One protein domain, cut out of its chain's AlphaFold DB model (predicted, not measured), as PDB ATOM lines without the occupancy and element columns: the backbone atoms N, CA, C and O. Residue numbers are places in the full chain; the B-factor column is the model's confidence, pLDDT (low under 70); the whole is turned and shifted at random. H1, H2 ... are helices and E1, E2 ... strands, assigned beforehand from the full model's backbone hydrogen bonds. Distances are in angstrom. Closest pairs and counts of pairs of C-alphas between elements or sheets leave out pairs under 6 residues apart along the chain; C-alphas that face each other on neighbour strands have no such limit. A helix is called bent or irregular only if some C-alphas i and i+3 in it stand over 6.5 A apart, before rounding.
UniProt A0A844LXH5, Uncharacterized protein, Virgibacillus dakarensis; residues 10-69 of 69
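AT A GLANCE: This is residues 10 to 69 of the 69 residues of an uncharacterized protein of Virgibacillus dakarensis (UniProt A0A844LXH5). The domain is a long helical hairpin: two helices, H1 and H2, lie side by side and run opposite ways, making a narrow rod with the loop that joins them at one end and both ends of the printed part near the other. Residues 33 to 43, which hold that loop, stick out at their end of the rod, while at the opposite end a short strand, E1, runs past H2, and the first two printed residues pair with part of it. The printed part has 60 residues with two named helices and one named strand, in the order H1, H2, E1, and the class is mostly helix. The whole is loose, with a radius of gyration of the C-alphas of 14.2 A, and its C-alphas span 50 by 17 by 12 A along the three main axes.

IN THESE COORDINATES: The printed part begins at His 10, whose C-alpha is at (-52.369, -15.158, -12.342). H1 follows as residues 14 to 34, from Ile 14 with its C-alpha at (-44.662, -11.032, -3.576) to Phe 34 with its C-alpha at (-41.967, 17.096, 1.987), and measures 28.8 A from first to last C-alpha. H1 is neither bent nor irregular, but only just: C-alphas 23 and 26 are 6.2 A apart. After 6 residues comes H2, residues 41 to 62, the longest helix with 22 residues and 30.3 A from its first to its last C-alpha. H2 is only just irregular, with C-alphas 57 and 60 at 6.50 A from each other, and its line is a rough one; it has a kink of 27 degrees near residue 56. E1 is residues 66 to 68 and measures 5.8 A, with C-alpha 68 at (-48.993, -21.152, -11.926).

HOW THE PARTS SIT: H1 and H2 touch, with 13 pairs of C-alphas within 8 A. Their closest C-alphas are those of Leu 23 and Gly 55, 6.0 A apart. The centres of the two helices are 10.7 A apart. Their lines stand at a shallow tilt of 24 degrees and they run opposite ways; the two are a helical hairpin. In their backbones, O i to N i+4 pairs are within hydrogen-bond range in 15 of 17 cases in H1 and in 16 of 18 cases in H2. E1 pairs with no named strand, but residues 10 to 11, a stretch too short to bear a name, pair with residues 66 to 67 of E1 and are antiparallel to them. E1 is apart from H1, and it is apart from H2 too, with no C-alpha of E1 within 8 A of either helix.

THE WHOLE: The two C-alphas farthest apart are those of Lys 39 and Leu 69, at 50.4 A, whereas the first and last printed C-alphas, those of His 10 and Leu 69, are 10.0 A apart. Residues 33 to 43, of which 41 to 43 belong to H2, stand free; without them the body has 49 residues, spans 43 by 16 by 12 A and has a radius of gyration of 12.3 A. The link from H1 to H2 is short and the link from H2 to E1, 3 residues, is tight; no link is long. The printed part has no cut, and it ends at Leu 69, the chain's last residue. The mean pLDDT of the printed part is 70.8, and 25 residues are under 70: residues 10 to 16, residue 32, residues 34 to 39 and residues 59 to 69. By element, the model's mean pLDDT is 73 for H1, 77 for H2 and 53 for E1.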
ATOM      1  N   HIS A  10     -53.239 -16.318 -12.511       59.84
ATOM      2  CA  HIS A  10     -52.369 -15.158 -12.342       59.84
ATOM      3  C   HIS A  10     -52.424 -14.746 -10.869       59.84
ATOM      4  O   HIS A  10     -53.388 -14.118 -10.404       59.84
ATOM      5  N   LYS A  11     -51.415 -15.183 -10.106       61.06
ATOM      6  CA  LYS A  11     -51.147 -14.699  -8.750       61.06
ATOM      7  C   LYS A  11     -50.198 -13.510  -8.850       61.06
ATOM      8  O   LYS A  11     -49.145 -13.611  -9.474       61.06
ATOM      9  N   ILE A  12     -50.569 -12.400  -8.213       60.44
ATOM     10  CA  ILE A  12     -49.640 -11.293  -7.975       60.44
ATOM     11  C   ILE A  12     -48.523 -11.856  -7.097       60.44
ATOM     12  O   ILE A  12     -48.773 -12.353  -5.996       60.44
ATOM     13  N   THR A  13     -47.306 -11.848  -7.624       64.19
ATOM     14  CA  THR A  13     -46.115 -12.322  -6.924       64.19
ATOM     15  C   THR A  13     -45.772 -11.355  -5.782       64.19
ATOM     16  O   THR A  13     -46.086 -10.169  -5.848       64.19
ATOM     17  N   ILE A  14     -45.145 -11.850  -4.709       65.56
ATOM     18  CA  ILE A  14     -44.662 -11.032  -3.576       65.56
ATOM     19  C   ILE A  14     -43.908  -9.761  -4.031       65.56
ATOM     20  O   ILE A  14     -44.256  -8.687  -3.542       65.56
ATOM     21  N   PRO A  15     -42.965  -9.814  -4.999       64.00
ATOM     22  CA  PRO A  15     -42.324  -8.606  -5.533       64.00
ATOM     23  C   PRO A  15     -43.316  -7.598  -6.113       64.00
ATOM     24  O   PRO A  15     -43.123  -6.397  -5.972       64.00
ATOM     25  N   GLY A  16     -44.422  -8.057  -6.694       66.56
ATOM     26  CA  GLY A  16     -45.445  -7.166  -7.207       66.56
ATOM     27  C   GLY A  16     -46.245  -6.422  -6.150       66.56
ATOM     28  O   GLY A  16     -46.624  -5.273  -6.365       66.56
ATOM     29  N   ARG A  17     -46.425  -7.026  -4.972       70.56
ATOM     30  CA  ARG A  17     -46.957  -6.303  -3.811       70.56
ATOM     31  C   ARG A  17     -45.974  -5.247  -3.317       70.56
ATOM     32  O   ARG A  17     -46.404  -4.155  -2.975       70.56
ATOM     33  N   ILE A  18     -44.674  -5.555  -3.316       73.69
ATOM     34  CA  ILE A  18     -43.629  -4.609  -2.903       73.69
ATOM     35  C   ILE A  18     -43.572  -3.415  -3.858       73.69
ATOM     36  O   ILE A  18     -43.532  -2.287  -3.385       73.69
ATOM     37  N   ILE A  19     -43.639  -3.647  -5.174       75.12
ATOM     38  CA  ILE A  19     -43.643  -2.565  -6.171       75.12
ATOM     39  C   ILE A  19     -44.892  -1.692  -6.032       75.12
ATOM     40  O   ILE A  19     -44.797  -0.474  -6.082       75.12
ATOM     41  N   PHE A  20     -46.065  -2.292  -5.815       72.75
ATOM     42  CA  PHE A  20     -47.284  -1.520  -5.580       72.75
ATOM     43  C   PHE A  20     -47.172  -0.653  -4.320       72.75
ATOM     44  O   PHE A  20     -47.515   0.528  -4.340       72.75
ATOM     45  N   VAL A  21     -46.652  -1.225  -3.233       76.12
ATOM     46  CA  VAL A  21     -46.427  -0.519  -1.969       76.12
ATOM     47  C   VAL A  21     -45.409   0.609  -2.137       76.12
ATOM     48  O   VAL A  21     -45.660   1.715  -1.666       76.12
ATOM     49  N   SER A  22     -44.300   0.390  -2.842       78.88
ATOM     50  CA  SER A  22     -43.325   1.451  -3.094       78.88
ATOM     51  C   SER A  22     -43.875   2.536  -4.021       78.88
ATOM     52  O   SER A  22     -43.602   3.706  -3.784       78.88
ATOM     53  N   LEU A  23     -44.708   2.200  -5.011       75.25
ATOM     54  CA  LEU A  23     -45.340   3.199  -5.881       75.25
ATOM     55  C   LEU A  23     -46.453   4.004  -5.207       75.25
ATOM     56  O   LEU A  23     -46.814   5.055  -5.721       75.25
ATOM     57  N   THR A  24     -47.043   3.511  -4.117       75.12
ATOM     58  CA  THR A  24     -48.183   4.172  -3.460       75.12
ATOM     59  C   THR A  24     -47.794   4.799  -2.131       75.12
ATOM     60  O   THR A  24     -48.026   5.987  -1.942       75.12
ATOM     61  N   ILE A  25     -47.154   4.050  -1.232       78.25
ATOM     62  CA  ILE A  25     -46.798   4.521   0.113       78.25
ATOM     63  C   ILE A  25     -45.641   5.514   0.059       78.25
ATOM     64  O   ILE A  25     -45.716   6.562   0.694       78.25
ATOM     65  N   LEU A  26     -44.589   5.224  -0.715       79.75
ATOM     66  CA  LEU A  26     -43.418   6.099  -0.795       79.75
ATOM     67  C   LEU A  26     -43.784   7.515  -1.272       79.75
ATOM     68  O   LEU A  26     -43.425   8.465  -0.580       79.75
ATOM     69  N   PRO A  27     -44.531   7.707  -2.378       74.94
ATOM     70  CA  PRO A  27     -44.934   9.049  -2.768       74.94
ATOM     71  C   PRO A  27     -45.960   9.671  -1.821       74.94
ATOM     72  O   PRO A  27     -45.944  10.886  -1.674       74.94
ATOM     73  N   MET A  28     -46.798   8.893  -1.126       73.88
ATOM     74  CA  MET A  28     -47.687   9.450  -0.096       73.88
ATOM     75  C   MET A  28     -46.896  10.063   1.065       73.88
ATOM     76  O   MET A  28     -47.209  11.169   1.494       73.88
ATOM     77  N   VAL A  29     -45.857   9.365   1.535       76.50
ATOM     78  CA  VAL A  29     -44.971   9.833   2.612       76.50
ATOM     79  C   VAL A  29     -44.152  11.033   2.143       76.50
ATOM     80  O   VAL A  29     -44.130  12.061   2.810       76.50
ATOM     81  N   VAL A  30     -43.557  10.959   0.948       78.62
ATOM     82  CA  VAL A  30     -42.798  12.082   0.373       78.62
ATOM     83  C   VAL A  30     -43.693  13.307   0.170       78.62
ATOM     84  O   VAL A  30     -43.277  14.417   0.476       78.62
ATOM     85  N   ILE A  31     -44.934  13.146  -0.292       73.69
ATOM     86  CA  ILE A  31     -45.853  14.279  -0.447       73.69
ATOM     87  C   ILE A  31     -46.315  14.816   0.909       73.69
ATOM     88  O   ILE A  31     -46.350  16.030   1.095       73.69
ATOM     89  N   GLY A  32     -46.664  13.940   1.850       69.12
ATOM     90  CA  GLY A  32     -47.144  14.343   3.171       69.12
ATOM     91  C   GLY A  32     -46.092  15.106   3.976       69.12
ATOM     92  O   GLY A  32     -46.391  16.172   4.512       69.12
ATOM     93  N   ASP A  33     -44.861  14.593   4.007       70.12
ATOM     94  CA  ASP A  33     -43.779  15.164   4.812       70.12
ATOM     95  C   ASP A  33     -43.011  16.275   4.076       70.12
ATOM     96  O   ASP A  33     -42.630  17.271   4.693       70.12
ATOM     97  N   PHE A  34     -42.794  16.151   2.758       66.12
ATOM     98  CA  PHE A  34     -41.967  17.096   1.987       66.12
ATOM     99  C   PHE A  34     -42.788  18.161   1.242       66.12
ATOM    100  O   PHE A  34     -42.350  19.303   1.113       66.12
ATOM    101  N   LEU A  35     -44.002  17.828   0.779       59.06
ATOM    102  CA  LEU A  35     -44.940  18.744   0.102       59.06
ATOM    103  C   LEU A  35     -46.065  19.213   1.044       59.06
ATOM    104  O   LEU A  35     -47.199  19.457   0.628       59.06
ATOM    105  N   SER A  36     -45.705  19.490   2.296       58.25
ATOM    106  CA  SER A  36     -46.581  20.030   3.342       58.25
ATOM    107  C   SER A  36     -47.386  21.326   3.017       58.25
ATOM    108  O   SER A  36     -48.316  21.606   3.775       58.25
ATOM    109  N   PRO A  37     -47.195  22.137   1.936       62.91
ATOM    110  CA  PRO A  37     -48.071  23.301   1.745       62.91
ATOM    111  C   PRO A  37     -49.422  23.001   1.066       62.91
ATOM    112  O   PRO A  37     -50.187  23.943   0.840       62.91
ATOM    113  N   ILE A  38     -49.773  21.747   0.741       62.41
ATOM    114  CA  ILE A  38     -51.077  21.433   0.121       62.41
ATOM    115  C   ILE A  38     -52.198  21.513   1.179       62.41
ATOM    116  O   ILE A  38     -52.696  20.510   1.680       62.41
ATOM    117  N   LYS A  39     -52.634  22.734   1.516       67.94
ATOM    118  CA  LYS A  39     -53.775  22.994   2.423       67.94
ATOM    119  C   LYS A  39     -55.139  22.632   1.816       67.94
ATOM    120  O   LYS A  39     -56.148  22.627   2.514       67.94
ATOM    121  N   ASN A  40     -55.178  22.349   0.514       76.75
ATOM    122  CA  ASN A  40     -56.409  22.088  -0.219       76.75
ATOM    123  C   ASN A  40     -56.698  20.588  -0.273       76.75
ATOM    124  O   ASN A  40     -56.125  19.870  -1.093       76.75
ATOM    125  N   ILE A  41     -57.656  20.144   0.543       79.94
ATOM    126  CA  ILE A  41     -58.095  18.742   0.629       79.94
ATOM    127  C   ILE A  41     -58.448  18.143  -0.744       79.94
ATOM    128  O   ILE A  41     -58.150  16.983  -1.014       79.94
ATOM    129  N   LEU A  42     -59.022  18.953  -1.641       81.75
ATOM    130  CA  LEU A  42     -59.418  18.534  -2.985       81.75
ATOM    131  C   LEU A  42     -58.208  18.206  -3.873       81.75
ATOM    132  O   LEU A  42     -58.242  17.245  -4.637       81.75
ATOM    133  N   VAL A  43     -57.127  18.978  -3.741       80.44
ATOM    134  CA  VAL A  43     -55.881  18.757  -4.487       80.44
ATOM    135  C   VAL A  43     -55.187  17.500  -3.970       80.44
ATOM    136  O   VAL A  43     -54.795  16.650  -4.767       80.44
ATOM    137  N   THR A  44     -55.117  17.328  -2.649       78.31
ATOM    138  CA  THR A  44     -54.558  16.120  -2.022       78.31
ATOM    139  C   THR A  44     -55.312  14.862  -2.452       78.31
ATOM    140  O   THR A  44     -54.690  13.867  -2.825       78.31
ATOM    141  N   LEU A  45     -56.649  14.914  -2.468       82.06
ATOM    142  CA  LEU A  45     -57.486  13.800  -2.909       82.06
ATOM    143  C   LEU A  45     -57.280  13.482  -4.398       82.06
ATOM    144  O   LEU A  45     -57.170  12.313  -4.765       82.06
ATOM    145  N   GLY A  46     -57.184  14.511  -5.247       84.88
ATOM    146  CA  GLY A  46     -56.916  14.348  -6.676       84.88
ATOM    147  C   GLY A  46     -55.568  13.678  -6.948       84.88
ATOM    148  O   GLY A  46     -55.498  12.735  -7.734       84.88
ATOM    149  N   ILE A  47     -54.512  14.104  -6.249       80.69
ATOM    150  CA  ILE A  47     -53.175  13.509  -6.378       80.69
ATOM    151  C   ILE A  47     -53.178  12.055  -5.890       80.69
ATOM    152  O   ILE A  47     -52.653  11.180  -6.579       80.69
ATOM    153  N   ALA A  48     -53.816  11.776  -4.749       77.56
ATOM    154  CA  ALA A  48     -53.930  10.418  -4.221       77.56
ATOM    155  C   ALA A  48     -54.659   9.480  -5.201       77.56
ATOM    156  O   ALA A  48     -54.182   8.377  -5.469       77.56
ATOM    157  N   LEU A  49     -55.773   9.929  -5.790       83.88
ATOM    158  CA  LEU A  49     -56.500   9.174  -6.818       83.88
ATOM    159  C   LEU A  49     -55.647   8.944  -8.067       83.88
ATOM    160  O   LEU A  49     -55.619   7.832  -8.594       83.88
ATOM    161  N   PHE A  50     -54.920   9.965  -8.520       84.12
ATOM    162  CA  PHE A  50     -54.065   9.856  -9.697       84.12
ATOM    163  C   PHE A  50     -52.940   8.836  -9.487       84.12
ATOM    164  O   PHE A  50     -52.694   7.996 -10.356       84.12
ATOM    165  N   MET A  51     -52.307   8.843  -8.313       81.31
ATOM    166  CA  MET A  51     -51.300   7.849  -7.927       81.31
ATOM    167  C   MET A  51     -51.875   6.441  -7.825       81.31
ATOM    168  O   MET A  51     -51.235   5.480  -8.237       81.31
ATOM    169  N   LEU A  52     -53.098   6.306  -7.314       78.44
ATOM    170  CA  LEU A  52     -53.746   5.008  -7.165       78.44
ATOM    171  C   LEU A  52     -54.112   4.403  -8.529       78.44
ATOM    172  O   LEU A  52     -53.889   3.210  -8.753       78.44
ATOM    173  N   ILE A  53     -54.606   5.227  -9.458       82.38
ATOM    174  CA  ILE A  53     -54.922   4.817 -10.834       82.38
ATOM    175  C   ILE A  53     -53.640   4.471 -11.596       82.38
ATOM    176  O   ILE A  53     -53.539   3.378 -12.152       82.38
ATOM    177  N   THR A  54     -52.646   5.362 -11.593       80.75
ATOM    178  CA  THR A  54     -51.372   5.124 -12.291       80.75
ATOM    179  C   THR A  54     -50.628   3.931 -11.701       80.75
ATOM    180  O   THR A  54     -50.199   3.061 -12.453       80.75
ATOM    181  N   GLY A  55     -50.561   3.815 -10.373       74.62
ATOM    182  CA  GLY A  55     -49.985   2.667  -9.680       74.62
ATOM    183  C   GLY A  55     -50.687   1.362 -10.042       74.62
ATOM    184  O   GLY A  55     -50.022   0.402 -10.428       74.62
ATOM    185  N   SER A  56     -52.023   1.330 -10.019       73.50
ATOM    186  CA  SER A  56     -52.798   0.143 -10.419       73.50
ATOM    187  C   SER A  56     -52.576  -0.238 -11.884       73.50
ATOM    188  O   SER A  56     -52.491  -1.425 -12.194       73.50
ATOM    189  N   LEU A  57     -52.437   0.749 -12.774       77.00
ATOM    190  CA  LEU A  57     -52.222   0.529 -14.204       77.00
ATOM    191  C   LEU A  57     -50.786   0.097 -14.528       77.00
ATOM    192  O   LEU A  57     -50.582  -0.716 -15.423       77.00
ATOM    193  N   LEU A  58     -49.796   0.593 -13.781       70.81
ATOM    194  CA  LEU A  58     -48.383   0.214 -13.899       70.81
ATOM    195  C   LEU A  58     -48.081  -1.134 -13.239       70.81
ATOM    196  O   LEU A  58     -47.150  -1.821 -13.656       70.81
ATOM    197  N   THR A  59     -48.879  -1.539 -12.245       69.75
ATOM    198  CA  THR A  59     -48.751  -2.834 -11.563       69.75
ATOM    199  C   THR A  59     -48.616  -3.991 -12.562       69.75
ATOM    200  O   THR A  59     -47.594  -4.663 -12.504       69.75
ATOM    201  N   PRO A  60     -49.524  -4.220 -13.532       67.00
ATOM    202  CA  PRO A  60     -49.392  -5.316 -14.498       67.00
ATOM    203  C   PRO A  60     -48.139  -5.258 -15.387       67.00
ATOM    204  O   PRO A  60     -47.708  -6.305 -15.863       67.00
ATOM    205  N   PHE A  61     -47.538  -4.082 -15.599       66.56
ATOM    206  CA  PHE A  61     -46.302  -3.933 -16.383       66.56
ATOM    207  C   PHE A  61     -45.044  -4.238 -15.568       66.56
ATOM    208  O   PHE A  61     -44.069  -4.762 -16.102       66.56
ATOM    209  N   PHE A  62     -45.065  -3.927 -14.273       64.25
ATOM    210  CA  PHE A  62     -43.931  -4.148 -13.377       64.25
ATOM    211  C   PHE A  62     -43.952  -5.510 -12.684       64.25
ATOM    212  O   PHE A  62     -42.926  -5.970 -12.179       64.25
ATOM    213  N   VAL A  63     -45.108  -6.173 -12.635       58.09
ATOM    214  CA  VAL A  63     -45.236  -7.474 -11.986       58.09
ATOM    215  C   VAL A  63     -45.109  -8.596 -12.998       58.09
ATOM    216  O   VAL A  63     -45.953  -8.809 -13.864       58.09
ATOM    217  N   THR A  64     -44.055  -9.391 -12.845       57.88
ATOM    218  CA  THR A  64     -43.955 -10.664 -13.550       57.88
ATOM    219  C   THR A  64     -45.033 -11.603 -13.008       57.88
ATOM    220  O   THR A  64     -44.924 -12.151 -11.904       57.88
ATOM    221  N   TYR A  65     -46.092 -11.794 -13.791       60.34
ATOM    222  CA  TYR A  65     -47.071 -12.840 -13.541       60.34
ATOM    223  C   TYR A  65     -46.408 -14.192 -13.795       60.34
ATOM    224  O   TYR A  65     -46.104 -14.547 -14.932       60.34
ATOM    225  N   LYS A  66     -46.182 -14.974 -12.737       54.81
ATOM    226  CA  LYS A  66     -45.808 -16.378 -12.916       54.81
ATOM    227  C   LYS A  66     -47.034 -17.149 -13.398       54.81
ATOM    228  O   LYS A  66     -48.086 -17.087 -12.759       54.81
ATOM    229  N   LYS A  67     -46.885 -17.909 -14.489       54.38
ATOM    230  CA  LYS A  67     -47.813 -19.000 -14.805       54.38
ATOM    231  C   LYS A  67     -47.741 -19.985 -13.643       54.38
ATOM    232  O   LYS A  67     -46.726 -20.647 -13.454       54.38
ATOM    233  N   SER A  68     -48.783 -20.021 -12.820       51.19
ATOM    234  CA  SER A  68     -48.993 -21.152 -11.926       51.19
ATOM    235  C   SER A  68     -49.571 -22.258 -12.798       51.19
ATOM    236  O   SER A  68     -50.704 -22.103 -13.264       51.19
ATOM    237  N   LEU A  69     -48.743 -23.270 -13.084       46.69
ATOM    238  CA  LEU A  69     -49.173 -24.541 -13.666       46.69
ATOM    239  C   LEU A  69     -50.180 -25.208 -12.718       46.69
ATOM    240  O   LEU A  69     -49.970 -25.081 -11.485       46.69
TER     241      LEU A  69